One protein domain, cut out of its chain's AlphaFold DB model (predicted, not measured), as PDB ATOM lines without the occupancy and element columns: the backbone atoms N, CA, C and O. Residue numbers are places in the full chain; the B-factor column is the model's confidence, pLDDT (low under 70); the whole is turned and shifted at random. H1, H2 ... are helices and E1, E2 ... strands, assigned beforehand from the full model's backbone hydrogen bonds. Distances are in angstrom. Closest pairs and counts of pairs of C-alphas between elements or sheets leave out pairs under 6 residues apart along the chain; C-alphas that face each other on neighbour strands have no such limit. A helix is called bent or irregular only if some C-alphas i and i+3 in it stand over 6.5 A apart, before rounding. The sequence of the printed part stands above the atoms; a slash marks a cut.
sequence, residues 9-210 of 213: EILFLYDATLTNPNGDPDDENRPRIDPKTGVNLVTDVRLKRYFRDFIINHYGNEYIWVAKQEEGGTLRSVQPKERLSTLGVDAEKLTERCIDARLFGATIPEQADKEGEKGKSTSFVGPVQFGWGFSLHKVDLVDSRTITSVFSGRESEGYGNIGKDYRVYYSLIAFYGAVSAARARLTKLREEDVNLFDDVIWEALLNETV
ATOM      1  N   GLU A   9       1.061 -28.673 208.515       96.44
ATOM      2  CA  GLU A   9       1.269 -28.984 207.105       96.44
ATOM      3  C   GLU A   9       2.771 -28.980 206.825       96.44
ATOM      4  O   GLU A   9       3.529 -28.255 207.469       96.44
ATOM      5  N   ILE A  10       3.192 -29.802 205.871       95.56
ATOM      6  CA  ILE A  10       4.578 -29.940 205.440       95.56
ATOM      7  C   ILE A  10       4.604 -29.703 203.936       95.56
ATOM      8  O   ILE A  10       3.876 -30.349 203.182       95.56
ATOM      9  N   LEU A  11       5.468 -28.795 203.501       96.69
ATOM     10  CA  LEU A  11       5.814 -28.632 202.099       96.69
ATOM     11  C   LEU A  11       7.298 -28.972 201.951       96.69
ATOM     12  O   LEU A  11       8.155 -28.195 202.366       96.69
ATOM     13  N   PHE A  12       7.592 -30.150 201.402       95.94
ATOM     14  CA  PHE A  12       8.957 -30.654 201.258       95.94
ATOM     15  C   PHE A  12       9.379 -30.615 199.793       95.94
ATOM     16  O   PHE A  12       8.716 -31.213 198.941       95.94
ATOM     17  N   LEU A  13      10.455 -29.886 199.496       96.06
ATOM     18  CA  LEU A  13      10.985 -29.734 198.145       96.06
ATOM     19  C   LEU A  13      12.418 -30.241 198.076       96.06
ATOM     20  O   LEU A  13      13.224 -29.962 198.960       96.06
ATOM     21  N   TYR A  14      12.734 -30.908 196.973       95.25
ATOM     22  CA  TYR A  14      14.104 -31.213 196.584       95.25
ATOM     23  C   TYR A  14      14.225 -31.225 195.061       95.25
ATOM     24  O   TYR A  14      13.229 -31.396 194.348       95.25
ATOM     25  N   ASP A  15      15.439 -31.045 194.554       94.81
ATOM     26  CA  ASP A  15      15.733 -31.170 193.135       94.81
ATOM     27  C   ASP A  15      16.415 -32.503 192.794       94.81
ATOM     28  O   ASP A  15      17.014 -33.181 193.626       94.81
ATOM     29  N   ALA A  16      16.280 -32.905 191.537       93.31
ATOM     30  CA  ALA A  16      16.858 -34.116 190.986       93.31
ATOM     31  C   ALA A  16      17.511 -33.776 189.644       93.31
ATOM     32  O   ALA A  16      16.822 -33.478 188.667       93.31
ATOM     33  N   THR A  17      18.842 -33.828 189.597       93.69
ATOM     34  CA  THR A  17      19.641 -33.496 188.409       93.69
ATOM     35  C   THR A  17      20.319 -34.748 187.868       93.69
ATOM     36  O   THR A  17      21.018 -35.434 188.611       93.69
ATOM     37  N   LEU A  18      20.138 -35.045 186.575       91.62
ATOM     38  CA  LEU A  18      20.761 -36.193 185.890       91.62
ATOM     39  C   LEU A  18      20.586 -37.534 186.631       91.62
ATOM     40  O   LEU A  18      21.512 -38.347 186.704       91.62
ATOM     41  N   THR A  19      19.391 -37.773 187.165       91.31
ATOM     42  CA  THR A  19      19.075 -38.940 188.004       91.31
ATOM     43  C   THR A  19      17.663 -39.463 187.731       91.31
ATOM     44  O   THR A  19      16.893 -38.834 186.997       91.31
ATOM     45  N   ASN A  20      17.317 -40.618 188.298       91.94
ATOM     46  CA  ASN A  20      15.969 -41.162 188.302       91.94
ATOM     47  C   ASN A  20      15.325 -41.034 189.698       91.94
ATOM     48  O   ASN A  20      15.512 -41.902 190.556       91.94
ATOM     49  N   PRO A  21      14.515 -39.989 189.952       91.88
ATOM     50  CA  PRO A  21      13.963 -39.759 191.288       91.88
ATOM     51  C   PRO A  21      12.995 -40.875 191.724       91.88
ATOM     52  O   PRO A  21      12.943 -41.243 192.902       91.88
ATOM     53  N   ASN A  22      12.248 -41.451 190.777       92.56
ATOM     54  CA  ASN A  22      11.355 -42.579 191.018       92.56
ATOM     55  C   ASN A  22      11.100 -43.360 189.731       92.56
ATOM     56  O   ASN A  22      10.248 -42.983 188.924       92.56
ATOM     57  N   GLY A  23      11.775 -44.500 189.603       90.88
ATOM     58  CA  GLY A  23      11.534 -45.429 188.509       90.88
ATOM     59  C   GLY A  23      10.165 -46.103 188.601       90.88
ATOM     60  O   GLY A  23       9.654 -46.363 189.701       90.88
ATOM     61  N   ASP A  24       9.568 -46.364 187.443       89.81
ATOM     62  CA  ASP A  24       8.333 -47.122 187.296       89.81
ATOM     63  C   ASP A  24       8.630 -48.604 187.018       89.81
ATOM     64  O   ASP A  24       9.151 -48.926 185.947       89.81
ATOM     65  N   PRO A  25       8.320 -49.529 187.948       85.81
ATOM     66  CA  PRO A  25       8.502 -50.960 187.721       85.81
ATOM     67  C   PRO A  25       7.739 -51.485 186.500       85.81
ATOM     68  O   PRO A  25       8.188 -52.455 185.895       85.81
ATOM     69  N   ASP A  26       6.633 -50.837 186.127       86.50
ATOM     70  CA  ASP A  26       5.800 -51.241 184.992       86.50
ATOM     71  C   ASP A  26       6.304 -50.678 183.645       86.50
ATOM     72  O   ASP A  26       5.831 -51.101 182.592       86.50
ATOM     73  N   ASP A  27       7.281 -49.757 183.653       86.81
ATOM     74  CA  ASP A  27       7.800 -49.076 182.453       86.81
ATOM     75  C   ASP A  27       9.340 -49.042 182.420       86.81
ATOM     76  O   ASP A  27       9.973 -47.989 182.441       86.81
ATOM     77  N   GLU A  28       9.975 -50.220 182.415       85.19
ATOM     78  CA  GLU A  28      11.441 -50.387 182.329       85.19
ATOM     79  C   GLU A  28      12.237 -49.530 183.343       85.19
ATOM     80  O   GLU A  28      13.356 -49.093 183.061       85.19
ATOM     81  N   ASN A  29      11.670 -49.267 184.527       87.06
ATOM     82  CA  ASN A  29      12.245 -48.388 185.545       87.06
ATOM     83  C   ASN A  29      12.449 -46.933 185.074       87.06
ATOM     84  O   ASN A  29      13.282 -46.221 185.626       87.06
ATOM     85  N   ARG A  30      11.706 -46.446 184.073       91.00
ATOM     86  CA  ARG A  30      11.739 -45.037 183.642       91.00
ATOM     87  C   ARG A  30      11.258 -44.104 184.755       91.00
ATOM     88  O   ARG A  30      10.376 -44.501 185.517       91.00
ATOM     89  N   PRO A  31      11.778 -42.865 184.853       93.38
ATOM     90  CA  PRO A  31      11.173 -41.856 185.708       93.38
ATOM     91  C   PRO A  31       9.682 -41.730 185.393       93.38
ATOM     92  O   PRO A  31       9.309 -41.569 184.230       93.38
ATOM     93  N   ARG A  32       8.831 -41.784 186.419       95.19
ATOM     94  CA  ARG A  32       7.384 -41.600 186.244       95.19
ATOM     95  C   ARG A  32       7.117 -40.187 185.723       95.19
ATOM     96  O   ARG A  32       7.452 -39.206 186.389       95.19
ATOM     97  N   ILE A  33       6.532 -40.073 184.537       95.06
ATOM     98  CA  ILE A  33       6.162 -38.795 183.920       95.06
ATOM     99  C   ILE A  33       4.714 -38.906 183.458       95.06
ATOM    100  O   ILE A  33       4.361 -39.861 182.768       95.06
ATOM    101  N   ASP A  34       3.872 -37.940 183.825       94.44
ATOM    102  CA  ASP A  34       2.510 -37.883 183.294       94.44
ATOM    103  C   ASP A  34       2.564 -37.540 181.793       94.44
ATOM    104  O   ASP A  34       2.999 -36.439 181.438       94.44
ATOM    105  N   PRO A  35       2.090 -38.424 180.895       91.44
ATOM    106  CA  PRO A  35       2.162 -38.199 179.455       91.44
ATOM    107  C   PRO A  35       1.347 -36.985 178.985       91.44
ATOM    108  O   PRO A  35       1.596 -36.477 177.892       91.44
ATOM    109  N   LYS A  36       0.366 -36.512 179.767       94.69
ATOM    110  CA  LYS A  36      -0.460 -35.352 179.397       94.69
ATOM    111  C   LYS A  36       0.206 -34.031 179.753       94.69
ATOM    112  O   LYS A  36       0.191 -33.099 178.950       94.69
ATOM    113  N   THR A  37       0.742 -33.924 180.964       95.75
ATOM    114  CA  THR A  37       1.290 -32.662 181.480       95.75
ATOM    115  C   THR A  37       2.802 -32.559 181.309       95.75
ATOM    116  O   THR A  37       3.314 -31.444 181.236       95.75
ATOM    117  N   GLY A  38       3.511 -33.684 181.185       96.31
ATOM    118  CA  GLY A  38       4.972 -33.747 181.137       96.31
ATOM    119  C   GLY A  38       5.638 -33.525 182.497       96.31
ATOM    120  O   GLY A  38       6.842 -33.289 182.544       96.31
ATOM    121  N   VAL A  39       4.878 -33.551 183.597       97.62
ATOM    122  CA  VAL A  39       5.433 -33.406 184.950       97.62
ATOM    123  C   VAL A  39       5.960 -34.743 185.456       97.62
ATOM    124  O   VAL A  39       5.372 -35.799 185.209       97.62
ATOM    125  N   ASN A  40       7.069 -34.692 186.184       97.38
ATOM    126  CA  ASN A  40       7.613 -35.833 186.895       97.38
ATOM    127  C   ASN A  40       6.777 -36.119 188.144       97.38
ATOM    128  O   ASN A  40       6.342 -35.203 188.845       97.38
ATOM    129  N   LEU A  41       6.583 -37.403 188.417       97.06
ATOM    130  CA  LEU A  41       5.818 -37.911 189.541       97.06
ATOM    131  C   LEU A  41       6.740 -38.702 190.463       97.06
ATOM    132  O   LEU A  41       7.498 -39.562 190.015       97.06
ATOM    133  N   VAL A  42       6.633 -38.466 191.764       96.94
ATOM    134  CA  VAL A  42       7.316 -39.274 192.773       96.94
ATOM    135  C   VAL A  42       6.305 -39.725 193.810       96.94
ATOM    136  O   VAL A  42       5.552 -38.935 194.366       96.94
ATOM    137  N   THR A  43       6.274 -41.024 194.075       96.50
ATOM    138  CA  THR A  43       5.364 -41.596 195.067       96.50
ATOM    139  C   THR A  43       5.747 -41.158 196.481       96.50
ATOM    140  O   THR A  43       6.925 -41.051 196.823       96.50
ATOM    141  N   ASP A  44       4.757 -40.982 197.350       94.94
ATOM    142  CA  ASP A  44       4.984 -40.764 198.782       94.94
ATOM    143  C   ASP A  44       5.751 -41.937 199.422       94.94
ATOM    144  O   ASP A  44       6.571 -41.751 200.321       94.94
ATOM    145  N   VAL A  45       5.534 -43.156 198.918       93.38
ATOM    146  CA  VAL A  45       6.264 -44.361 199.332       93.38
ATOM    147  C   VAL A  45       7.768 -44.215 199.091       93.38
ATOM    148  O   VAL A  45       8.548 -44.655 199.936       93.38
ATOM    149  N   ARG A  46       8.190 -43.578 197.987       92.94
ATOM    150  CA  ARG A  46       9.608 -43.310 197.698       92.94
ATOM    151  C   ARG A  46      10.213 -42.355 198.726       92.94
ATOM    152  O   ARG A  46      11.272 -42.676 199.256       92.94
ATOM    153  N   LEU A  47       9.522 -41.266 199.063       93.62
ATOM    154  CA  LEU A  47       9.972 -40.321 200.095       93.62
ATOM    155  C   LEU A  47      10.096 -41.007 201.464       93.62
ATOM    156  O   LEU A  47      11.141 -40.949 202.108       93.62
ATOM    157  N   LYS A  48       9.059 -41.747 201.875       94.25
ATOM    158  CA  LYS A  48       9.061 -42.516 203.132       94.25
ATOM    159  C   LYS A  48      10.168 -43.569 203.159       94.25
ATOM    160  O   LYS A  48      10.642 -43.928 204.230       94.25
ATOM    161  N   ARG A  49      10.562 -44.105 202.000       92.12
ATOM    162  CA  ARG A  49      11.632 -45.096 201.905       92.12
ATOM    163  C   ARG A  49      12.997 -44.501 202.238       92.12
ATOM    164  O   ARG A  49      13.721 -45.166 202.962       92.12
ATOM    165  N   TYR A  50      13.309 -43.280 201.805       92.44
ATOM    166  CA  TYR A  50      14.566 -42.627 202.191       92.44
ATOM    167  C   TYR A  50      14.708 -42.555 203.711       92.44
ATOM    168  O   TYR A  50      15.704 -43.013 204.259       92.44
ATOM    169  N   PHE A  51      13.660 -42.094 204.398       94.69
ATOM    170  CA  PHE A  51      13.631 -42.074 205.859       94.69
ATOM    171  C   PHE A  51      13.858 -43.467 206.471       94.69
ATOM    172  O   PHE A  51      14.677 -43.623 207.369       94.69
ATOM    173  N   ARG A  52      13.153 -44.499 205.985       93.75
ATOM    174  CA  ARG A  52      13.302 -45.868 206.512       93.75
ATOM    175  C   ARG A  52      14.709 -46.419 206.304       93.75
ATOM    176  O   ARG A  52      15.272 -46.959 207.250       93.75
ATOM    177  N   ASP A  53      15.245 -46.285 205.093       91.38
ATOM    178  CA  ASP A  53      16.562 -46.806 204.723       91.38
ATOM    179  C   ASP A  53      17.648 -46.106 205.572       91.38
ATOM    180  O   ASP A  53      18.471 -46.784 206.190       91.38
ATOM    181  N   PHE A  54      17.544 -44.785 205.777       93.00
ATOM    182  CA  PHE A  54      18.414 -44.053 206.703       93.00
ATOM    183  C   PHE A  54      18.319 -44.577 208.143       93.00
ATOM    184  O   PHE A  54      19.341 -44.862 208.769       93.00
ATOM    185  N   ILE A  55      17.107 -44.748 208.687       94.31
ATOM    186  CA  ILE A  55      16.954 -45.238 210.065       94.31
ATOM    187  C   ILE A  55      17.561 -46.639 210.225       94.31
ATOM    188  O   ILE A  55      18.242 -46.896 211.218       94.31
ATOM    189  N   ILE A  56      17.367 -47.526 209.245       91.88
ATOM    190  CA  ILE A  56      17.965 -48.868 209.246       91.88
ATOM    191  C   ILE A  56      19.493 -48.774 209.278       91.88
ATOM    192  O   ILE A  56      20.120 -49.447 210.096       91.88
ATOM    193  N   ASN A  57      20.077 -47.928 208.427       89.88
ATOM    194  CA  ASN A  57      21.524 -47.795 208.275       89.88
ATOM    195  C   ASN A  57      22.207 -47.167 209.505       89.88
ATOM    196  O   ASN A  57      23.337 -47.531 209.823       89.88
ATOM    197  N   HIS A  58      21.531 -46.251 210.205       91.88
ATOM    198  CA  HIS A  58      22.127 -45.480 211.302       91.88
ATOM    199  C   HIS A  58      21.734 -45.960 212.705       91.88
ATOM    200  O   HIS A  58      22.539 -45.855 213.630       91.88
ATOM    201  N   TYR A  59      20.517 -46.480 212.879       92.31
ATOM    202  CA  TYR A  59      19.986 -46.872 214.191       92.31
ATOM    203  C   TYR A  59      19.680 -48.360 214.295       92.31
ATOM    204  O   TYR A  59      19.676 -48.889 215.403       92.31
ATOM    205  N   GLY A  60      19.445 -49.034 213.170       91.00
ATOM    206  CA  GLY A  60      19.190 -50.466 213.127       91.00
ATOM    207  C   GLY A  60      17.809 -50.824 212.593       91.00
ATOM    208  O   GLY A  60      16.850 -50.045 212.596       91.00
ATOM    209  N   ASN A  61      17.712 -52.058 212.109       90.38
ATOM    210  CA  ASN A  61      16.528 -52.576 211.436       90.38
ATOM    211  C   ASN A  61      15.313 -52.711 212.373       90.38
ATOM    212  O   ASN A  61      14.170 -52.666 211.929       90.38
ATOM    213  N   GLU A  62      15.534 -52.872 213.675       90.56
ATOM    214  CA  GLU A  62      14.500 -53.087 214.688       90.56
ATOM    215  C   GLU A  62      13.559 -51.890 214.904       90.56
ATOM    216  O   GLU A  62      12.491 -52.048 215.497       90.56
ATOM    217  N   TYR A  63      13.927 -50.701 214.418       93.12
ATOM    218  CA  TYR A  63      13.117 -49.487 214.537       93.12
ATOM    219  C   TYR A  63      12.155 -49.281 213.364       93.12
ATOM    220  O   TYR A  63      11.360 -48.342 213.392       93.12
ATOM    221  N   ILE A  64      12.185 -50.153 212.353       94.00
ATOM    222  CA  ILE A  64      11.374 -50.029 211.138       94.00
ATOM    223  C   ILE A  64      10.493 -51.264 210.952       94.00
ATOM    224  O   ILE A  64      10.951 -52.401 211.030       94.00
ATOM    225  N   TRP A  65       9.209 -51.061 210.674       90.88
ATOM    226  CA  TRP A  65       8.268 -52.129 210.356       90.88
ATOM    227  C   TRP A  65       8.413 -52.579 208.903       90.88
ATOM    228  O   TRP A  65       8.637 -53.762 208.640       90.88
ATOM    229  N   VAL A  66       8.317 -51.635 207.959       85.25
ATOM    230  CA  VAL A  66       8.386 -51.923 206.517       85.25
ATOM    231  C   VAL A  66       9.847 -51.980 206.081       85.25
ATOM    232  O   VAL A  66      10.353 -51.078 205.415       85.25
ATOM    233  N   ALA A  67      10.531 -53.043 206.489       77.19
ATOM    234  CA  ALA A  67      11.915 -53.299 206.124       77.19
ATOM    235  C   ALA A  67      12.030 -54.426 205.097       77.19
ATOM    236  O   ALA A  67      11.203 -55.343 205.037       77.19
ATOM    237  N   LYS A  68      13.100 -54.374 204.309       71.06
ATOM    238  CA  LYS A  68      13.542 -55.496 203.481       71.06
ATOM    239  C   LYS A  68      14.551 -56.321 204.275       71.06
ATOM    240  O   LYS A  68      15.327 -55.761 205.046       71.06
ATOM    241  N   GLN A  69      14.544 -57.636 204.089       61.53
ATOM    242  CA  GLN A  69      15.652 -58.489 204.518       61.53
ATOM    243  C   GLN A  69      16.459 -58.918 203.298       61.53
ATOM    244  O   GLN A  69      15.893 -59.241 202.251       61.53
ATOM    245  N   GLU A  70      17.781 -58.897 203.442       56.56
ATOM    246  CA  GLU A  70      18.692 -59.511 202.483       56.56
ATOM    247  C   GLU A  70      18.954 -60.956 202.892       56.56
ATOM    248  O   GLU A  70      19.545 -61.227 203.935       56.56
ATOM    249  N   GLU A  71      18.532 -61.888 202.041       49.09
ATOM    250  CA  GLU A  71      18.881 -63.302 202.144       49.09
ATOM    251  C   GLU A  71      19.589 -63.713 200.850       49.09
ATOM    252  O   GLU A  71      19.022 -63.620 199.758       49.09
ATOM    253  N   GLY A  72      20.860 -64.118 200.949       45.00
ATOM    254  CA  GLY A  72      21.640 -64.588 199.797       45.00
ATOM    255  C   GLY A  72      21.791 -63.563 198.662       45.00
ATOM    256  O   GLY A  72      21.829 -63.951 197.497       45.00
ATOM    257  N   GLY A  73      21.824 -62.263 198.980       48.31
ATOM    258  CA  GLY A  73      21.932 -61.179 197.993       48.31
ATOM    259  C   GLY A  73      20.617 -60.805 197.297       48.31
ATOM    260  O   GLY A  73      20.631 -60.016 196.356       48.31
ATOM    261  N   THR A  74      19.476 -61.350 197.739       46.38
ATOM    262  CA  THR A  74      18.148 -60.957 197.246       46.38
ATOM    263  C   THR A  74      17.374 -60.219 198.334       46.38
ATOM    264  O   THR A  74      17.149 -60.752 199.420       46.38
ATOM    265  N   LEU A  75      16.917 -59.006 198.020       58.06
ATOM    266  CA  LEU A  75      16.011 -58.239 198.871       58.06
ATOM    267  C   LEU A  75      14.608 -58.857 198.824       58.06
ATOM    268  O   LEU A  75      13.948 -58.813 197.783       58.06
ATOM    269  N   ARG A  76      14.127 -59.397 199.945       61.44
ATOM    270  CA  ARG A  76      12.764 -59.930 200.077       61.44
ATOM    271  C   ARG A  76      11.953 -59.146 201.103       61.44
ATOM    272  O   ARG A  76      12.483 -58.630 202.089       61.44
ATOM    273  N   SER A  77      10.650 -59.055 200.848       65.69
ATOM    274  CA  SER A  77       9.679 -58.591 201.838       65.69
ATOM    275  C   SER A  77       9.520 -59.665 202.911       65.69
ATOM    276  O   SER A  77       9.289 -60.827 202.581       65.69
ATOM    277  N   VAL A  78       9.640 -59.278 204.180       69.44
ATOM    278  CA  VAL A  78       9.479 -60.195 205.319       69.44
ATOM    279  C   VAL A  78       7.996 -60.458 205.561       69.44
ATOM    280  O   VAL A  78       7.177 -59.540 205.454       69.44
ATOM    281  N   GLN A  79       7.636 -61.696 205.909       81.75
ATOM    282  CA  GLN A  79       6.264 -62.006 206.305       81.75
ATOM    283  C   GLN A  79       5.901 -61.252 207.599       81.75
ATOM    284  O   GLN A  79       6.687 -61.258 208.549       81.75
ATOM    285  N   PRO A  80       4.701 -60.652 207.710       82.69
ATOM    286  CA  PRO A  80       4.304 -59.903 208.905       82.69
ATOM    287  C   PRO A  80       4.420 -60.696 210.217       82.69
ATOM    288  O   PRO A  80       4.900 -60.154 211.210       82.69
ATOM    289  N   LYS A  81       4.057 -61.991 210.219       82.19
ATOM    290  CA  LYS A  81       4.188 -62.876 211.397       82.19
ATOM    291  C   LYS A  81       5.654 -63.042 211.834       82.19
ATOM    292  O   LYS A  81       5.967 -62.905 213.015       82.19
ATOM    293  N   GLU A  82       6.561 -63.282 210.887       83.69
ATOM    294  CA  GLU A  82       8.002 -63.414 211.151       83.69
ATOM    295  C   GLU A  82       8.605 -62.098 211.642       83.69
ATOM    296  O   GLU A  82       9.434 -62.084 212.557       83.69
ATOM    297  N   ARG A  83       8.152 -60.975 211.072       86.19
ATOM    298  CA  ARG A  83       8.624 -59.648 211.456       86.19
ATOM    299  C   ARG A  83       8.236 -59.303 212.891       86.19
ATOM    300  O   ARG A  83       9.100 -58.860 213.638       86.19
ATOM    301  N   LEU A  84       6.987 -59.551 213.292       86.75
ATOM    302  CA  LEU A  84       6.537 -59.345 214.677       86.75
ATOM    303  C   LEU A  84       7.347 -60.191 215.667       86.75
ATOM    304  O   LEU A  84       7.815 -59.668 216.676       86.75
ATOM    305  N   SER A  85       7.582 -61.464 215.333       86.56
ATOM    306  CA  SER A  85       8.403 -62.370 216.146       86.56
ATOM    307  C   SER A  85       9.844 -61.866 216.291       86.56
ATOM    308  O   SER A  85      10.367 -61.789 217.399       86.56
ATOM    309  N   THR A  86      10.461 -61.429 215.187       86.75
ATOM    310  CA  THR A  86      11.832 -60.880 215.177       86.75
ATOM    311  C   THR A  86      11.946 -59.607 216.014       86.75
ATOM    312  O   THR A  86      12.946 -59.394 216.697       86.75
ATOM    313  N   LEU A  87      10.926 -58.750 215.965       87.00
ATOM    314  CA  LEU A  87      10.875 -57.516 216.747       87.00
ATOM    315  C   LEU A  87      10.525 -57.764 218.222       87.00
ATOM    316  O   LEU A  87      10.729 -56.869 219.042       87.00
ATOM    317  N   GLY A  88      10.001 -58.946 218.559       86.88
ATOM    318  CA  GLY A  88       9.546 -59.286 219.903       86.88
ATOM    319  C   GLY A  88       8.373 -58.424 220.374       86.88
ATOM    320  O   GLY A  88       8.286 -58.119 221.563       86.88
ATOM    321  N   VAL A  89       7.508 -57.981 219.454       87.38
ATOM    322  CA  VAL A  89       6.371 -57.097 219.760       87.38
ATOM    323  C   VAL A  89       5.061 -57.628 219.199       87.38
ATOM    324  O   VAL A  89       5.009 -58.180 218.101       87.38
ATOM    325  N   ASP A  90       3.987 -57.391 219.947       86.56
ATOM    326  CA  ASP A  90       2.625 -57.647 219.495       86.56
ATOM    327  C   ASP A  90       2.180 -56.591 218.475       86.56
ATOM    328  O   ASP A  90       2.628 -55.440 218.508       86.56
ATOM    329  N   ALA A  91       1.223 -56.956 217.617       84.44
ATOM    330  CA  ALA A  91       0.656 -56.065 216.603       84.44
ATOM    331  C   ALA A  91       0.170 -54.723 217.190       84.44
ATOM    332  O   ALA A  91       0.383 -53.670 216.593       84.44
ATOM    333  N   GLU A  92      -0.420 -54.747 218.388       84.88
ATOM    334  CA  GLU A  92      -0.940 -53.566 219.094       84.88
ATOM    335  C   GLU A  92       0.146 -52.608 219.598       84.88
ATOM    336  O   GLU A  92      -0.089 -51.405 219.712       84.88
ATOM    337  N   LYS A  93       1.343 -53.129 219.890       88.00
ATOM    338  CA  LYS A  93       2.477 -52.358 220.427       88.00
ATOM    339  C   LYS A  93       3.512 -52.012 219.364       88.00
ATOM    340  O   LYS A  93       4.542 -51.419 219.680       88.00
ATOM    341  N   LEU A  94       3.243 -52.326 218.095       90.00
ATOM    342  CA  LEU A  94       4.167 -52.058 216.998       90.00
ATOM    343  C   LEU A  94       4.554 -50.572 216.917       90.00
ATOM    344  O   LEU A  94       5.721 -50.252 216.706       90.00
ATOM    345  N   THR A  95       3.601 -49.666 217.138       91.62
ATOM    346  CA  THR A  95       3.827 -48.209 217.125       91.62
ATOM    347  C   THR A  95       4.754 -47.731 218.247       91.62
ATOM    348  O   THR A  95       5.379 -46.679 218.132       91.62
ATOM    349  N   GLU A  96       4.906 -48.499 219.328       91.44
ATOM    350  CA  GLU A  96       5.829 -48.176 220.419       91.44
ATOM    351  C   GLU A  96       7.276 -48.501 220.045       91.44
ATOM    352  O   GLU A  96       8.188 -47.793 220.469       91.44
ATOM    353  N   ARG A  97       7.487 -49.521 219.203       91.25
ATOM    354  CA  ARG A  97       8.820 -49.976 218.791       91.25
ATOM    355  C   ARG A  97       9.283 -49.378 217.467       91.25
ATOM    356  O   ARG A  97      10.431 -48.954 217.378       91.25
ATOM    357  N   CYS A  98       8.407 -49.345 216.467       94.44
ATOM    358  CA  CYS A  98       8.756 -48.944 215.110       94.44
ATOM    359  C   CYS A  98       8.304 -47.513 214.811       94.44
ATOM    360  O   CYS A  98       7.110 -47.198 214.840       94.44
ATOM    361  N   ILE A  99       9.265 -46.644 214.495       95.56
ATOM    362  CA  ILE A  99       9.009 -45.219 214.272       95.56
ATOM    363  C   ILE A  99       8.240 -44.967 212.970       95.56
ATOM    364  O   ILE A  99       7.364 -44.107 212.933       95.56
ATOM    365  N   ASP A 100       8.476 -45.755 211.920       95.38
ATOM    366  CA  ASP A 100       7.734 -45.632 210.662       95.38
ATOM    367  C   ASP A 100       6.259 -46.035 210.819       95.38
ATOM    368  O   ASP A 100       5.384 -45.377 210.257       95.38
ATOM    369  N   ALA A 101       5.969 -47.058 211.627       94.69
ATOM    370  CA  ALA A 101       4.607 -47.428 212.000       94.69
ATOM    371  C   ALA A 101       3.939 -46.327 212.839       94.69
ATOM    372  O   ALA A 101       2.754 -46.045 212.657       94.69
ATOM    373  N   ARG A 102       4.699 -45.666 213.725       95.44
ATOM    374  CA  ARG A 102       4.217 -44.542 214.542       95.44
ATOM    375  C   ARG A 102       3.894 -43.295 213.716       95.44
ATOM    376  O   ARG A 102       2.876 -42.654 213.981       95.44
ATOM    377  N   LEU A 103       4.742 -42.967 212.737       96.19
ATOM    378  CA  LEU A 103       4.629 -41.796 211.857       96.19
ATOM    379  C   LEU A 103       3.623 -42.016 210.721       96.19
ATOM    380  O   LEU A 103       2.665 -41.256 210.578       96.19
ATOM    381  N   PHE A 104       3.829 -43.058 209.912       96.12
ATOM    382  CA  PHE A 104       3.118 -43.277 208.644       96.12
ATOM    383  C   PHE A 104       1.986 -44.299 208.746       96.12
ATOM    384  O   PHE A 104       1.124 -44.345 207.864       96.12
ATOM    385  N   GLY A 105       1.940 -45.060 209.838       93.69
ATOM    386  CA  GLY A 105       0.980 -46.136 210.036       93.69
ATOM    387  C   GLY A 105       1.500 -47.481 209.545       93.69
ATOM    388  O   GLY A 105       2.545 -47.586 208.901       93.69
ATOM    389  N   ALA A 106       0.747 -48.530 209.859       90.75
ATOM    390  CA  ALA A 106       1.078 -49.897 209.491       90.75
ATOM    391  C   ALA A 106      -0.195 -50.719 209.297       90.75
ATOM    392  O   ALA A 106      -1.145 -50.598 210.071       90.75
ATOM    393  N   THR A 107      -0.177 -51.591 208.292       87.19
ATOM    394  CA  THR A 107      -1.196 -52.622 208.083       87.19
ATOM    395  C   THR A 107      -0.566 -53.970 208.382       87.19
ATOM    396  O   THR A 107       0.447 -54.334 207.783       87.19
ATOM    397  N   ILE A 108      -1.168 -54.702 209.312       85.62
ATOM    398  CA  ILE A 108      -0.710 -56.005 209.774       85.62
ATOM    399  C   ILE A 108      -1.801 -57.016 209.412       85.62
ATOM    400  O   ILE A 108      -2.841 -57.067 210.076       85.62
ATOM    401  N   PRO A 109      -1.619 -57.791 208.332       78.94
ATOM    402  CA  PRO A 109      -2.528 -58.879 208.022       78.94
ATOM    403  C   PRO A 109      -2.241 -60.057 208.964       78.94
ATOM    404  O   PRO A 109      -1.136 -60.600 208.980       78.94
ATOM    405  N   GLU A 110      -3.240 -60.474 209.737       71.62
ATOM    406  CA  GLU A 110      -3.190 -61.703 210.525       71.62
ATOM    407  C   GLU A 110      -3.769 -62.830 209.662       71.62
ATOM    408  O   GLU A 110      -4.958 -62.852 209.329       71.62
ATOM    409  N   GLN A 111      -2.914 -63.768 209.243       60.31
ATOM    410  CA  GLN A 111      -3.397 -64.989 208.595       60.31
ATOM    411  C   GLN A 111      -4.259 -65.777 209.579       60.31
ATOM    412  O   GLN A 111      -3.815 -66.036 210.699       60.31
ATOM    413  N   ALA A 112      -5.445 -66.183 209.125       57.31
ATOM    414  CA  ALA A 112      -6.304 -67.102 209.850       57.31
ATOM    415  C   ALA A 112      -5.564 -68.420 210.110       57.31
ATOM    416  O   ALA A 112      -4.980 -68.999 209.195       57.31
ATOM    417  N   ASP A 113      -5.600 -68.896 211.352       57.25
ATOM    418  CA  ASP A 113      -4.910 -70.127 211.751       57.25
ATOM    419  C   ASP A 113      -5.677 -71.400 211.324       57.25
ATOM    420  O   ASP A 113      -5.191 -72.513 211.520       57.25
ATOM    421  N   LYS A 114      -6.870 -71.261 210.718       52.22
ATOM    422  CA  LYS A 114      -7.708 -72.362 210.212       52.22
ATOM    423  C   LYS A 114      -8.254 -72.086 208.811       52.22
ATOM    424  O   LYS A 114      -8.690 -70.973 208.510       52.22
ATOM    425  N   GLU A 115      -8.306 -73.129 207.981       46.41
ATOM    426  CA  GLU A 115      -9.003 -73.110 206.689       46.41
ATOM    427  C   GLU A 115     -10.487 -72.750 206.885       46.41
ATOM    428  O   GLU A 115     -11.229 -73.463 207.560       46.41
ATOM    429  N   GLY A 116     -10.915 -71.626 206.302       56.28
ATOM    430  CA  GLY A 116     -12.306 -71.152 206.331       56.28
ATOM    431  C   GLY A 116     -12.592 -69.968 207.264       56.28
ATOM    432  O   GLY A 116     -13.678 -69.394 207.181       56.28
ATOM    433  N   GLU A 117     -11.642 -69.543 208.103       57.62
ATOM    434  CA  GLU A 117     -11.779 -68.315 208.900       57.62
ATOM    435  C   GLU A 117     -11.301 -67.076 208.116       57.62
ATOM    436  O   GLU A 117     -10.312 -67.112 207.383       57.62
ATOM    437  N   LYS A 118     -12.015 -65.947 208.248       55.88
ATOM    438  CA  LYS A 118     -11.587 -64.672 207.649       55.88
ATOM    439  C   LYS A 118     -10.409 -64.121 208.451       55.88
ATOM    440  O   LYS A 118     -10.564 -63.854 209.641       55.88
ATOM    441  N   GLY A 119      -9.266 -63.921 207.793       61.41
ATOM    442  CA  GLY A 119      -8.109 -63.257 208.397       61.41
ATOM    443  C   GLY A 119      -8.499 -61.894 208.966       61.41
ATOM    444  O   GLY A 119      -9.211 -61.122 208.316       61.41
ATOM    445  N   LYS A 120      -8.077 -61.617 210.199       71.00
ATOM    446  CA  LYS A 120      -8.226 -60.292 210.806       71.00
ATOM    447  C   LYS A 120      -7.083 -59.406 210.322       71.00
ATOM    448  O   LYS A 120      -5.998 -59.879 210.007       71.00
ATOM    449  N   SER A 121      -7.326 -58.107 210.211       78.50
ATOM    450  CA  SER A 121      -6.276 -57.149 209.873       78.50
ATOM    451  C   SER A 121      -6.272 -56.042 210.904       78.50
ATOM    452  O   SER A 121      -7.256 -55.307 211.025       78.50
ATOM    453  N   THR A 122      -5.160 -55.902 211.608       83.50
ATOM    454  CA  THR A 122      -4.924 -54.763 212.491       83.50
ATOM    455  C   THR A 122      -4.293 -53.657 211.655       83.50
ATOM    456  O   THR A 122      -3.368 -53.897 210.878       83.50
ATOM    457  N   SER A 123      -4.837 -52.443 211.707       87.62
ATOM    458  CA  SER A 123      -4.361 -51.330 210.879       87.62
ATOM    459  C   SER A 123      -4.321 -50.039 211.676       87.62
ATOM    460  O   SER A 123      -5.307 -49.651 212.300       87.62
ATOM    461  N   PHE A 124      -3.185 -49.357 211.605       89.69
ATOM    462  CA  PHE A 124      -2.962 -48.051 212.206       89.69
ATOM    463  C   PHE A 124      -2.822 -47.023 211.097       89.69
ATOM    464  O   PHE A 124      -1.952 -47.148 210.233       89.69
ATOM    465  N   VAL A 125      -3.658 -45.989 211.128       92.56
ATOM    466  CA  VAL A 125      -3.505 -44.846 210.227       92.56
ATOM    467  C   VAL A 125      -2.512 -43.879 210.854       92.56
ATOM    468  O   VAL A 125      -2.772 -43.336 211.928       92.56
ATOM    469  N   GLY A 126      -1.387 -43.653 210.178       93.88
ATOM    470  CA  GLY A 126      -0.356 -42.756 210.676       93.88
ATOM    471  C   GLY A 126      -0.807 -41.293 210.732       93.88
ATOM    472  O   GLY A 126      -1.568 -40.846 209.863       93.88
ATOM    473  N   PRO A 127      -0.338 -40.522 211.720       96.56
ATOM    474  CA  PRO A 127      -0.544 -39.080 211.793       96.56
ATOM    475  C   PRO A 127       0.100 -38.297 210.650       96.56
ATOM    476  O   PRO A 127      -0.485 -37.287 210.268       96.56
ATOM    477  N   VAL A 128       1.238 -38.749 210.108       96.88
ATOM    478  CA  VAL A 128       1.964 -38.082 209.016       96.88
ATOM    479  C   VAL A 128       1.565 -38.708 207.684       96.88
ATOM    480  O   VAL A 128       1.854 -39.876 207.413       96.88
ATOM    481  N   GLN A 129       0.886 -37.932 206.844       96.38
ATOM    482  CA  GLN A 129       0.429 -38.368 205.525       96.38
ATOM    483  C   GLN A 129       0.978 -37.435 204.453       96.38
ATOM    484  O   GLN A 129       0.839 -36.223 204.571       96.38
ATOM    485  N   PHE A 130       1.556 -38.013 203.403       96.94
ATOM    486  CA  PHE A 130       2.051 -37.298 202.229       96.94
ATOM    487  C   PHE A 130       1.213 -37.666 201.008       96.94
ATOM    488  O   PHE A 130       0.807 -38.820 200.857       96.94
ATOM    489  N   GLY A 131       0.974 -36.687 200.140       97.06
ATOM    490  CA  GLY A 131       0.543 -36.931 198.769       97.06
ATOM    491  C   GLY A 131       1.720 -37.319 197.874       97.06
ATOM    492  O   GLY A 131       2.875 -37.325 198.299       97.06
ATOM    493  N   TRP A 132       1.421 -37.618 196.610       97.50
ATOM    494  CA  TRP A 132       2.463 -37.742 195.594       97.50
ATOM    495  C   TRP A 132       3.206 -36.413 195.436       97.50
ATOM    496  O   TRP A 132       2.614 -35.338 195.559       97.50
ATOM    497  N   GLY A 133       4.500 -36.510 195.161       97.75
ATOM    498  CA  GLY A 133       5.336 -35.395 194.766       97.75
ATOM    499  C   GLY A 133       5.202 -35.130 193.273       97.75
ATOM    500  O   GLY A 133       5.186 -36.065 192.467       97.75
ATOM    501  N   PHE A 134       5.129 -33.854 192.911       97.88
ATOM    502  CA  PHE A 134       5.026 -33.406 191.524       97.88
ATOM    503  C   PHE A 134       6.157 -32.441 191.213       97.88
ATOM    504  O   PHE A 134       6.495 -31.597 192.048       97.88
ATOM    505  N   SER A 135       6.719 -32.523 190.008       98.19
ATOM    506  CA  SER A 135       7.614 -31.467 189.554       98.19
ATOM    507  C   SER A 135       6.853 -30.161 189.331       98.19
ATOM    508  O   SER A 135       5.746 -30.143 188.792       98.19
ATOM    509  N   LEU A 136       7.474 -29.045 189.706       97.81
ATOM    510  CA  LEU A 136       6.910 -27.700 189.536       97.81
ATOM    511  C   LEU A 136       7.010 -27.176 188.093       97.81
ATOM    512  O   LEU A 136       6.613 -26.051 187.797       97.81
ATOM    513  N   HIS A 137       7.552 -27.989 187.190       97.88
ATOM    514  CA  HIS A 137       7.716 -27.711 185.771       97.88
ATOM    515  C   HIS A 137       7.693 -29.018 184.969       97.88
ATOM    516  O   HIS A 137       7.803 -30.110 185.532       97.88
ATOM    517  N   LYS A 138       7.566 -28.916 183.642       97.94
ATOM    518  CA  LYS A 138       7.732 -30.071 182.748       97.94
ATOM    519  C   LYS A 138       9.177 -30.552 182.771       97.94
ATOM    520  O   LYS A 138      10.084 -29.731 182.917       97.94
ATOM    521  N   VAL A 139       9.381 -31.853 182.623       97.00
ATOM    522  CA  VAL A 139      10.715 -32.457 182.615       97.00
ATOM    523  C   VAL A 139      10.990 -33.151 181.293       97.00
ATOM    524  O   VAL A 139      10.089 -33.721 180.680       97.00
ATOM    525  N   ASP A 140      12.263 -33.161 180.919       94.56
ATOM    526  CA  ASP A 140      12.765 -33.937 179.797       94.56
ATOM    527  C   ASP A 140      13.674 -35.050 180.306       94.56
ATOM    528  O   ASP A 140      14.444 -34.898 181.263       94.56
ATOM    529  N   LEU A 141      13.573 -36.193 179.644       92.38
ATOM    530  CA  LEU A 141      14.452 -37.320 179.889       92.38
ATOM    531  C   LEU A 141      15.750 -37.150 179.094       92.38
ATOM    532  O   LEU A 141      15.722 -36.725 177.944       92.38
ATOM    533  N   VAL A 142      16.869 -37.572 179.676       90.00
ATOM    534  CA  VAL A 142      18.183 -37.557 179.025       90.00
ATOM    535  C   VAL A 142      18.161 -38.417 177.767       90.00
ATOM    536  O   VAL A 142      17.750 -39.574 177.821       90.00
ATOM    537  N   ASP A 143      18.631 -37.874 176.643       81.75
ATOM    538  CA  ASP A 143      18.567 -38.543 175.340       81.75
ATOM    539  C   ASP A 143      19.393 -39.832 175.291       81.75
ATOM    540  O   ASP A 143      18.900 -40.880 174.862       81.75
ATOM    541  N   SER A 144      20.628 -39.775 175.797       76.75
ATOM    542  CA  SER A 144      21.543 -40.916 175.840       76.75
ATOM    543  C   SER A 144      21.304 -41.769 177.083       76.75
ATOM    544  O   SER A 144      21.690 -41.400 178.190       76.75
ATOM    545  N   ARG A 145      20.657 -42.920 176.885       72.75
ATOM    546  CA  ARG A 145      20.257 -43.846 177.960       72.75
ATOM    547  C   ARG A 145      21.003 -45.173 177.919       72.75
ATOM    548  O   ARG A 145      20.892 -45.970 178.839       72.75
ATOM    549  N   THR A 146      21.709 -45.466 176.833       72.31
ATOM    550  CA  THR A 146      22.363 -46.763 176.646       72.31
ATOM    551  C   THR A 146      23.647 -46.820 177.464       72.31
ATOM    552  O   THR A 146      24.543 -46.002 177.266       72.31
ATOM    553  N   ILE A 147      23.754 -47.814 178.341       65.56
ATOM    554  CA  ILE A 147      24.965 -48.101 179.112       65.56
ATOM    555  C   ILE A 147      25.508 -49.478 178.733       65.56
ATOM    556  O   ILE A 147      24.752 -50.414 178.489       65.56
ATOM    557  N   THR A 148      26.828 -49.623 178.687       63.28
ATOM    558  CA  THR A 148      27.496 -50.901 178.399       63.28
ATOM    559  C   THR A 148      28.251 -51.372 179.631       63.28
ATOM    560  O   THR A 148      29.053 -50.619 180.182       63.28
ATOM    561  N   SER A 149      28.039 -52.621 180.043       61.41
ATOM    562  CA  SER A 149      28.829 -53.268 181.092       61.41
ATOM    563  C   SER A 149      29.585 -54.463 180.517       61.41
ATOM    564  O   SER A 149      29.007 -55.311 179.839       61.41
ATOM    565  N   VAL A 150      30.891 -54.528 180.765       51.94
ATOM    566  CA  VAL A 150      31.741 -55.640 180.328       51.94
ATOM    567  C   VAL A 150      32.061 -56.475 181.562       51.94
ATOM    568  O   VAL A 150      33.067 -56.252 182.224       51.94
ATOM    569  N   PHE A 151      31.171 -57.398 181.922       54.09
ATOM    570  CA  PHE A 151      31.439 -58.391 182.964       54.09
ATOM    571  C   PHE A 151      31.444 -59.785 182.332       54.09
ATOM    572  O   PHE A 151      30.409 -60.300 181.915       54.09
ATOM    573  N   SER A 152      32.628 -60.391 182.241       48.12
ATOM    574  CA  SER A 152      32.851 -61.738 181.707       48.12
ATOM    575  C   SER A 152      32.499 -62.795 182.761       48.12
ATOM    576  O   SER A 152      33.366 -63.272 183.489       48.12
ATOM    577  N   GLY A 153      31.210 -63.121 182.888       48.44
ATOM    578  CA  GLY A 153      30.712 -64.136 183.830       48.44
ATOM    579  C   GLY A 153      30.660 -65.570 183.283       48.44
ATOM    580  O   GLY A 153      30.386 -66.500 184.035       48.44
ATOM    581  N   ARG A 154      30.900 -65.775 181.985       45.75
ATOM    582  CA  ARG A 154      31.030 -67.097 181.354       45.75
ATOM    583  C   ARG A 154      32.148 -67.029 180.324       45.75
ATOM    584  O   ARG A 154      32.268 -66.016 179.643       45.75
ATOM    585  N   GLU A 155      32.952 -68.086 180.229       49.25
ATOM    586  CA  GLU A 155      34.058 -68.275 179.272       49.25
ATOM    587  C   GLU A 155      33.567 -68.389 177.811       49.25
ATOM    588  O   GLU A 155      33.914 -69.302 177.069       49.25
ATOM    589  N   SER A 156      32.700 -67.479 177.380       45.16
ATOM    590  CA  SER A 156      32.152 -67.419 176.032       45.16
ATOM    591  C   SER A 156      32.211 -65.966 175.573       45.16
ATOM    592  O   SER A 156      31.433 -65.129 176.017       45.16
ATOM    593  N   GLU A 157      33.230 -65.691 174.764       48.69
ATOM    594  CA  GLU A 157      33.413 -64.563 173.845       48.69
ATOM    595  C   GLU A 157      32.513 -63.319 174.035       48.69
ATOM    596  O   GLU A 157      31.367 -63.257 173.601       48.69
ATOM    597  N   GLY A 158      33.107 -62.253 174.579       47.69
ATOM    598  CA  GLY A 158      33.093 -60.932 173.932       47.69
ATOM    599  C   GLY A 158      31.816 -60.082 173.893       47.69
ATOM    600  O   GLY A 158      31.892 -58.985 173.343       47.69
ATOM    601  N   TYR A 159      30.680 -60.486 174.466       49.06
ATOM    602  CA  TYR A 159      29.479 -59.634 174.487       49.06
ATOM    603  C   TYR A 159      29.250 -58.992 175.862       49.06
ATOM    604  O   TYR A 159      28.873 -59.654 176.826       49.06
ATOM    605  N   GLY A 160      29.479 -57.678 175.955       55.94
ATOM    606  CA  GLY A 160      29.060 -56.879 177.108       55.94
ATOM    607  C   GLY A 160      27.533 -56.750 177.172       55.94
ATOM    608  O   GLY A 160      26.873 -56.627 176.140       55.94
ATOM    609  N   ASN A 161      26.964 -56.742 178.378       60.19
ATOM    610  CA  ASN A 161      25.537 -56.486 178.571       60.19
ATOM    611  C   ASN A 161      25.247 -55.000 178.330       60.19
ATOM    612  O   ASN A 161      25.798 -54.134 179.019       60.19
ATOM    613  N   ILE A 162      24.365 -54.717 177.370       72.44
ATOM    614  CA  ILE A 162      23.810 -53.384 177.128       72.44
ATOM    615  C   ILE A 162      22.595 -53.200 178.044       72.44
ATOM    616  O   ILE A 162      21.607 -53.923 177.926       72.44
ATOM    617  N   GLY A 163      22.676 -52.238 178.957       76.88
ATOM    618  CA  GLY A 163      21.571 -51.795 179.802       76.88
ATOM    619  C   GLY A 163      21.002 -50.456 179.336       76.88
ATOM    620  O   GLY A 163      21.606 -49.751 178.523       76.88
ATOM    621  N   LYS A 164      19.843 -50.088 179.884       81.81
ATOM    622  CA  LYS A 164      19.290 -48.738 179.764       81.81
ATOM    623  C   LYS A 164      19.274 -48.068 181.131       81.81
ATOM    624  O   LYS A 164      18.876 -48.679 182.117       81.81
ATOM    625  N   ASP A 165      19.688 -46.816 181.157       85.38
ATOM    626  CA  ASP A 165      19.711 -45.934 182.309       85.38
ATOM    627  C   ASP A 165      18.879 -44.691 181.978       85.38
ATOM    628  O   ASP A 165      19.236 -43.872 181.129       85.38
ATOM    629  N   TYR A 166      17.701 -44.610 182.588       90.06
ATOM    630  CA  TYR A 166      16.723 -43.567 182.321       90.06
ATOM    631  C   TYR A 166      16.824 -42.474 183.379       90.06
ATOM    632  O   TYR A 166      16.530 -42.717 184.543       90.06
ATOM    633  N   ARG A 167      17.171 -41.256 182.960       92.00
ATOM    634  CA  ARG A 167      17.357 -40.098 183.846       92.00
ATOM    635  C   ARG A 167      16.556 -38.903 183.353       92.00
ATOM    636  O   ARG A 167      16.308 -38.791 182.154       92.00
ATOM    637  N   VAL A 168      16.198 -37.997 184.257       94.31
ATOM    638  CA  VAL A 168      15.735 -36.644 183.904       94.31
ATOM    639  C   VAL A 168      16.920 -35.682 183.861       94.31
ATOM    640  O   VAL A 168      17.875 -35.858 184.618       94.31
ATOM    641  N   TYR A 169      16.875 -34.661 183.001       95.00
ATOM    642  CA  TYR A 169      17.884 -33.594 183.036       95.00
ATOM    643  C   TYR A 169      17.827 -32.829 184.358       95.00
ATOM    644  O   TYR A 169      18.840 -32.693 185.042       95.00
ATOM    645  N   TYR A 170      16.628 -32.375 184.717       96.56
ATOM    646  CA  TYR A 170      16.351 -31.644 185.944       96.56
ATOM    647  C   TYR A 170      14.879 -31.808 186.333       96.56
ATOM    648  O   TYR A 170      14.006 -31.827 185.462       96.56
ATOM    649  N   SER A 171      14.599 -31.905 187.629       97.25
ATOM    650  CA  SER A 171      13.247 -31.943 188.188       97.25
ATOM    651  C   SER A 171      13.246 -31.328 189.584       97.25
ATOM    652  O   SER A 171      13.873 -31.879 190.484       97.25
ATOM    653  N   LEU A 172      12.546 -30.209 189.780       97.94
ATOM    654  CA  LEU A 172      12.262 -29.656 191.108       97.94
ATOM    655  C   LEU A 172      10.924 -30.203 191.608       97.94
ATOM    656  O   LEU A 172       9.877 -29.817 191.085       97.94
ATOM    657  N   ILE A 173      10.960 -31.091 192.599       97.56
ATOM    658  CA  ILE A 173       9.813 -31.880 193.064       97.56
ATOM    659  C   ILE A 173       9.291 -31.310 194.382       97.56
ATOM    660  O   ILE A 173      10.072 -31.036 195.289       97.56
ATOM    661  N   ALA A 174       7.969 -31.169 194.504       98.19
ATOM    662  CA  ALA A 174       7.299 -30.713 195.718       98.19
ATOM    663  C   ALA A 174       6.317 -31.763 196.247       98.19
ATOM    664  O   ALA A 174       5.453 -32.242 195.509       98.19
ATOM    665  N   PHE A 175       6.420 -32.067 197.539       98.00
ATOM    666  CA  PHE A 175       5.502 -32.920 198.284       98.00
ATOM    667  C   PHE A 175       4.695 -32.089 199.264       98.00
ATOM    668  O   PHE A 175       5.254 -31.339 200.064       98.00
ATOM    669  N   TYR A 176       3.384 -32.298 199.252       98.12
ATOM    670  CA  TYR A 176       2.507 -31.823 200.311       98.12
ATOM    671  C   TYR A 176       2.251 -32.948 201.315       98.12
ATOM    672  O   TYR A 176       1.903 -34.073 200.933       98.12
ATOM    673  N   GLY A 177       2.397 -32.636 202.595       96.69
ATOM    674  CA  GLY A 177       2.075 -33.516 203.703       96.69
ATOM    675  C   GLY A 177       1.308 -32.801 204.805       96.69
ATOM    676  O   GLY A 177       1.272 -31.577 204.879       96.69
ATOM    677  N   ALA A 178       0.682 -33.584 205.674       97.00
ATOM    678  CA  ALA A 178      -0.022 -33.085 206.843       97.00
ATOM    679  C   ALA A 178       0.215 -33.995 208.048       97.00
ATOM    680  O   ALA A 178       0.268 -35.223 207.916       97.00
ATOM    681  N   VAL A 179       0.296 -33.379 209.226       96.94
ATOM    682  CA  VAL A 179       0.374 -34.052 210.522       96.94
ATOM    683  C   VAL A 179      -0.938 -33.836 211.267       96.94
ATOM    684  O   VAL A 179      -1.357 -32.707 211.525       96.94
ATOM    685  N   SER A 180      -1.609 -34.932 211.618       96.88
ATOM    686  CA  SER A 180      -2.875 -34.903 212.355       96.88
ATOM    687  C   SER A 180      -2.668 -35.165 213.846       96.88
ATOM    688  O   SER A 180      -2.349 -36.288 214.242       96.88
ATOM    689  N   ALA A 181      -2.964 -34.171 214.689       95.56
ATOM    690  CA  ALA A 181      -2.902 -34.300 216.148       95.56
ATOM    691  C   ALA A 181      -3.858 -35.382 216.682       95.56
ATOM    692  O   ALA A 181      -3.517 -36.150 217.579       95.56
ATOM    693  N   ALA A 182      -5.055 -35.496 216.098       94.19
ATOM    694  CA  ALA A 182      -6.031 -36.508 216.501       94.19
ATOM    695  C   ALA A 182      -5.510 -37.938 216.278       94.19
ATOM    696  O   ALA A 182      -5.682 -38.798 217.138       94.19
ATOM    697  N   ARG A 183      -4.836 -38.184 215.146       93.94
ATOM    698  CA  ARG A 183      -4.219 -39.486 214.846       93.94
ATOM    699  C   ARG A 183      -2.947 -39.721 215.654       93.94
ATOM    700  O   ARG A 183      -2.703 -40.855 216.050       93.94
ATOM    701  N   ALA A 184      -2.192 -38.666 215.959       94.62
ATOM    702  CA  ALA A 184      -0.981 -38.758 216.770       94.62
ATOM    703  C   ALA A 184      -1.275 -39.340 218.160       94.62
ATOM    704  O   ALA A 184      -0.514 -40.171 218.648       94.62
ATOM    705  N   ARG A 185      -2.431 -39.006 218.753       92.12
ATOM    706  CA  ARG A 185      -2.886 -39.604 220.022       92.12
ATOM    707  C   ARG A 185      -3.118 -41.115 219.930       92.12
ATOM    708  O   ARG A 185      -2.858 -41.819 220.898       92.12
ATOM    709  N   LEU A 186      -3.577 -41.617 218.780       90.88
ATOM    710  CA  LEU A 186      -3.831 -43.049 218.567       90.88
ATOM    711  C   LEU A 186      -2.532 -43.839 218.392       90.88
ATOM    712  O   LEU A 186      -2.417 -44.946 218.906       90.88
ATOM    713  N   THR A 187      -1.549 -43.271 217.688       91.88
ATOM    714  CA  THR A 187      -0.244 -43.918 217.475       91.88
ATOM    715  C   THR A 187       0.779 -43.590 218.559       91.88
ATOM    716  O   THR A 187       1.873 -44.141 218.532       91.88
ATOM    717  N   LYS A 188       0.430 -42.731 219.527       92.81
ATOM    718  CA  LYS A 188       1.328 -42.199 220.568       92.81
ATOM    719  C   LYS A 188       2.532 -41.437 219.990       92.81
ATOM    720  O   LYS A 188       3.607 -41.450 220.586       92.81
ATOM    721  N   LEU A 189       2.348 -40.786 218.839       94.38
ATOM    722  CA  LEU A 189       3.362 -39.930 218.221       94.38
ATOM    723  C   LEU A 189       3.616 -38.686 219.082       94.38
ATOM    724  O   LEU A 189       2.674 -38.045 219.557       94.38
ATOM    725  N   ARG A 190       4.895 -38.349 219.255       94.38
ATOM    726  CA  ARG A 190       5.356 -37.216 220.067       94.38
ATOM    727  C   ARG A 190       5.991 -36.134 219.198       94.38
ATOM    728  O   ARG A 190       6.374 -36.405 218.062       94.38
ATOM    729  N   GLU A 191       6.116 -34.915 219.721       93.31
ATOM    730  CA  GLU A 191       6.780 -33.825 218.986       93.31
ATOM    731  C   GLU A 191       8.240 -34.159 218.663       93.31
ATOM    732  O   GLU A 191       8.715 -33.834 217.579       93.31
ATOM    733  N   GLU A 192       8.938 -34.884 219.541       93.88
ATOM    734  CA  GLU A 192      10.318 -35.303 219.285       93.88
ATOM    735  C   GLU A 192      10.433 -36.253 218.085       93.88
ATOM    736  O   GLU A 192      11.428 -36.203 217.368       93.88
ATOM    737  N   ASP A 193       9.412 -37.077 217.832       94.62
ATOM    738  CA  ASP A 193       9.390 -37.968 216.668       94.62
ATOM    739  C   ASP A 193       9.218 -37.180 215.358       94.62
ATOM    740  O   ASP A 193       9.760 -37.573 214.328       94.62
ATOM    741  N   VAL A 194       8.462 -36.075 215.390       93.69
ATOM    742  CA  VAL A 194       8.274 -35.190 214.227       93.69
ATOM    743  C   VAL A 194       9.539 -34.393 213.953       93.69
ATOM    744  O   VAL A 194       9.979 -34.361 212.813       93.69
ATOM    745  N   ASN A 195      10.165 -33.832 214.990       93.19
ATOM    746  CA  ASN A 195      11.438 -33.125 214.838       93.19
ATOM    747  C   ASN A 195      12.523 -34.065 214.293       93.19
ATOM    748  O   ASN A 195      13.244 -33.708 213.369       93.19
ATOM    749  N   LEU A 196      12.582 -35.301 214.804       94.12
ATOM    750  CA  LEU A 196      13.480 -36.319 214.270       94.12
ATOM    751  C   LEU A 196      13.177 -36.619 212.798       94.12
ATOM    752  O   LEU A 196      14.103 -36.769 212.010       94.12
ATOM    753  N   PHE A 197      11.902 -36.726 212.416       94.94
ATOM    754  CA  PHE A 197      11.526 -36.918 211.017       94.94
ATOM    755  C   PHE A 197      11.978 -35.748 210.131       94.94
ATOM    756  O   PHE A 197      12.542 -36.002 209.067       94.94
ATOM    757  N   ASP A 198      11.770 -34.508 210.573       92.44
ATOM    758  CA  ASP A 198      12.147 -33.298 209.836       92.44
ATOM    759  C   ASP A 198      13.669 -33.197 209.629       92.44
ATOM    760  O   ASP A 198      14.115 -32.871 208.528       92.44
ATOM    761  N   ASP A 199      14.470 -33.553 210.637       92.38
ATOM    762  CA  ASP A 199      15.934 -33.580 210.522       92.38
ATOM    763  C   ASP A 199      16.404 -34.740 209.624       92.38
ATOM    764  O   ASP A 199      17.173 -34.560 208.674       92.38
ATOM    765  N   VAL A 200      15.896 -35.950 209.885       93.69
ATOM    766  CA  VAL A 200      16.339 -37.172 209.200       93.69
ATOM    767  C   VAL A 200      15.957 -37.171 207.730       93.69
ATOM    768  O   VAL A 200      16.731 -37.665 206.921       93.69
ATOM    769  N   ILE A 201      14.789 -36.655 207.335       92.25
ATOM    770  CA  ILE A 201      14.371 -36.719 205.926       92.25
ATOM    771  C   ILE A 201      15.329 -35.947 205.007       92.25
ATOM    772  O   ILE A 201      15.547 -36.360 203.866       92.25
ATOM    773  N   TRP A 202      15.946 -34.874 205.511       90.44
ATOM    774  CA  TRP A 202      16.951 -34.103 204.784       90.44
ATOM    775  C   TRP A 202      18.262 -34.881 204.625       90.44
ATOM    776  O   TRP A 202      18.778 -35.016 203.513       90.44
ATOM    777  N   GLU A 203      18.775 -35.458 205.714       90.75
ATOM    778  CA  GLU A 203      19.995 -36.274 205.682       90.75
ATOM    779  C   GLU A 203      19.807 -37.567 204.877       90.75
ATOM    780  O   GLU A 203      20.678 -37.968 204.103       90.75
ATOM    781  N   ALA A 204      18.637 -38.189 204.998       90.81
ATOM    782  CA  ALA A 204      18.255 -39.376 204.254       90.81
ATOM    783  C   ALA A 204      18.264 -39.127 202.748       90.81
ATOM    784  O   ALA A 204      18.774 -39.955 201.997       90.81
ATOM    785  N   LEU A 205      17.743 -37.981 202.297       87.62
ATOM    786  CA  LEU A 205      17.813 -37.610 200.888       87.62
ATOM    787  C   LEU A 205      19.275 -37.529 200.432       87.62
ATOM    788  O   LEU A 205      19.622 -38.101 199.402       87.62
ATOM    789  N   LEU A 206      20.143 -36.879 201.209       83.94
ATOM    790  CA  LEU A 206      21.556 -36.724 200.865       83.94
ATOM    791  C   LEU A 206      22.333 -38.037 200.851       83.94
ATOM    792  O   LEU A 206      23.266 -38.137 200.069       83.94
ATOM    793  N   ASN A 207      21.973 -39.028 201.666       79.44
ATOM    794  CA  ASN A 207      22.679 -40.312 201.710       79.44
ATOM    795  C   ASN A 207      22.143 -41.308 200.674       79.44
ATOM    796  O   ASN A 207      22.912 -41.949 199.959       79.44
ATOM    797  N   GLU A 208      20.821 -41.412 200.553       75.19
ATOM    798  CA  GLU A 208      20.169 -42.450 199.749       75.19
ATOM    799  C   GLU A 208      20.062 -42.085 198.257       75.19
ATOM    800  O   GLU A 208      19.743 -42.939 197.424       75.19
ATOM    801  N   THR A 209      20.315 -40.822 197.890       71.50
ATOM    802  CA  THR A 209      20.314 -40.371 196.484       71.50
ATOM    803  C   THR A 209      21.697 -40.364 195.834       71.50
ATOM    804  O   THR A 209      21.784 -40.204 194.616       71.50
ATOM    805  N   VAL A 210      22.777 -40.641 196.580       64.69
ATOM    806  CA  VAL A 210      24.141 -40.823 196.027       64.69
ATOM    807  C   VAL A 210      24.317 -42.245 195.498       64.69
ATOM    808  O   VAL A 210      25.251 -42.972 195.829       64.69
TER     809      VAL A 210
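This is residues 9 to 210 of the 213 residues of the protein "Type I-B CRISPR-associated protein Cas7/Csh2" of Candidatus Korarchaeota archaeon (UniProt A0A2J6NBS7). Picture a long, strongly twisted ridge of antiparallel strands, E1 and E11 side by side with E7, E8 and E2 beyond E11, and a hairpin arm reaching off near each end: E5 with E6 at one, E9 with E10 at the other. H1 and H6 cross beside the ridge, and H3, H4 and H5 cluster by the E5 and E6 arm. The printed part has 202 residues, with six named helices and eleven named strands in the order E1 E2 H1 E3 E4 H2 H3 H4 E5 E6 E7 E8 E9 E10 E11 H5 H6; its class is mixed. It is only just loose, close to compact, with a radius of gyration of the C-alphas of 20.1 A and spans of 55 by 46 by 36 A.

Start at E11, residues 168 to 179, which has three antiparallel neighbours in a branched sheet. On one side find E1, residues 9 to 19, with N 12 and O 175 2.9 A apart; on the other side find E7, residues 128 to 130, with N 129 and O 178 at 3.0 A, and E8, residues 133 to 138, with N 134 and O 174 at 3.1 A. Antiparallel to E8 is E2, residues 39 to 42, with N 42 and O 133 at 2.9 A. H6, residues 191 to 208, only grazes this sheet with residues 194 to 205 and has a kink of 36 degrees near residue 202. H1, residues 44 to 59, touches H6 with residues 50 to 54 alone, about perpendicular at 87 degrees; the closest C-alphas, of Phe 54 and Ala 204, are 5.3 A apart. H4, residues 99 to 104, only just touches H6, with 3 pairs of C-alphas within 8 A, the closest those of Ile 99 and Asp 193 at 7.6 A. H3, residues 91 to 97, touches H4 only at the corner, closest at the C-alphas of Thr 95 and Arg 102, 4.5 A. H5, residues 181 to 187, is close to H4 but not clearly touching, the closest C-alphas being those of Arg 102 and Thr 187 at 5.4 A. H2, residues 80 to 87, stands likewise to H3, closest at the C-alphas of Leu 84 and Ala 91, 7.0 A. Three hairpins remain: E5, residues 105 to 109, and E6, residues 121 to 125, with N 108 and O 122 at 2.8 A; E3, residues 68 to 71, and E4, residues 74 to 77, with N 69 and O 76 at 3.0 A; E9, residues 146 to 149, and E10, residues 161 to 164, with N 147 and O 163 at 2.9 A. Every O i to N i+4 pair is within hydrogen-bond range in H2 and H4, against 11 of 12 in H1, 2 of 3 in H5, 13 of 14 in H6 and 0 of 3 in H3, where 3 of 4 O i to N i+3 pairs are; H3 is irregular, C-alphas 92 and 95 being 7.4 A apart.

Find C-alpha 9 at (1.269, -28.984, 207.105); from there E1 runs 27.9 A. E11 runs 30.8 A from C-alpha 168 at (15.735, -36.644, 183.904), H1 22.4 A, and H6 25.0 A to C-alpha 208 at (20.169, -42.450, 199.749).

The C-alphas farthest apart, of Glu 157 and Ala 182, are 64.5 A apart, and the printed part has no cut. The links E1 to E2, E5 to E6 and E9 to E10 are long. Mean pLDDT of the printed part is 84.7, with residues 69 to 78, 111 to 119, 147 to 161 and 210 under 70.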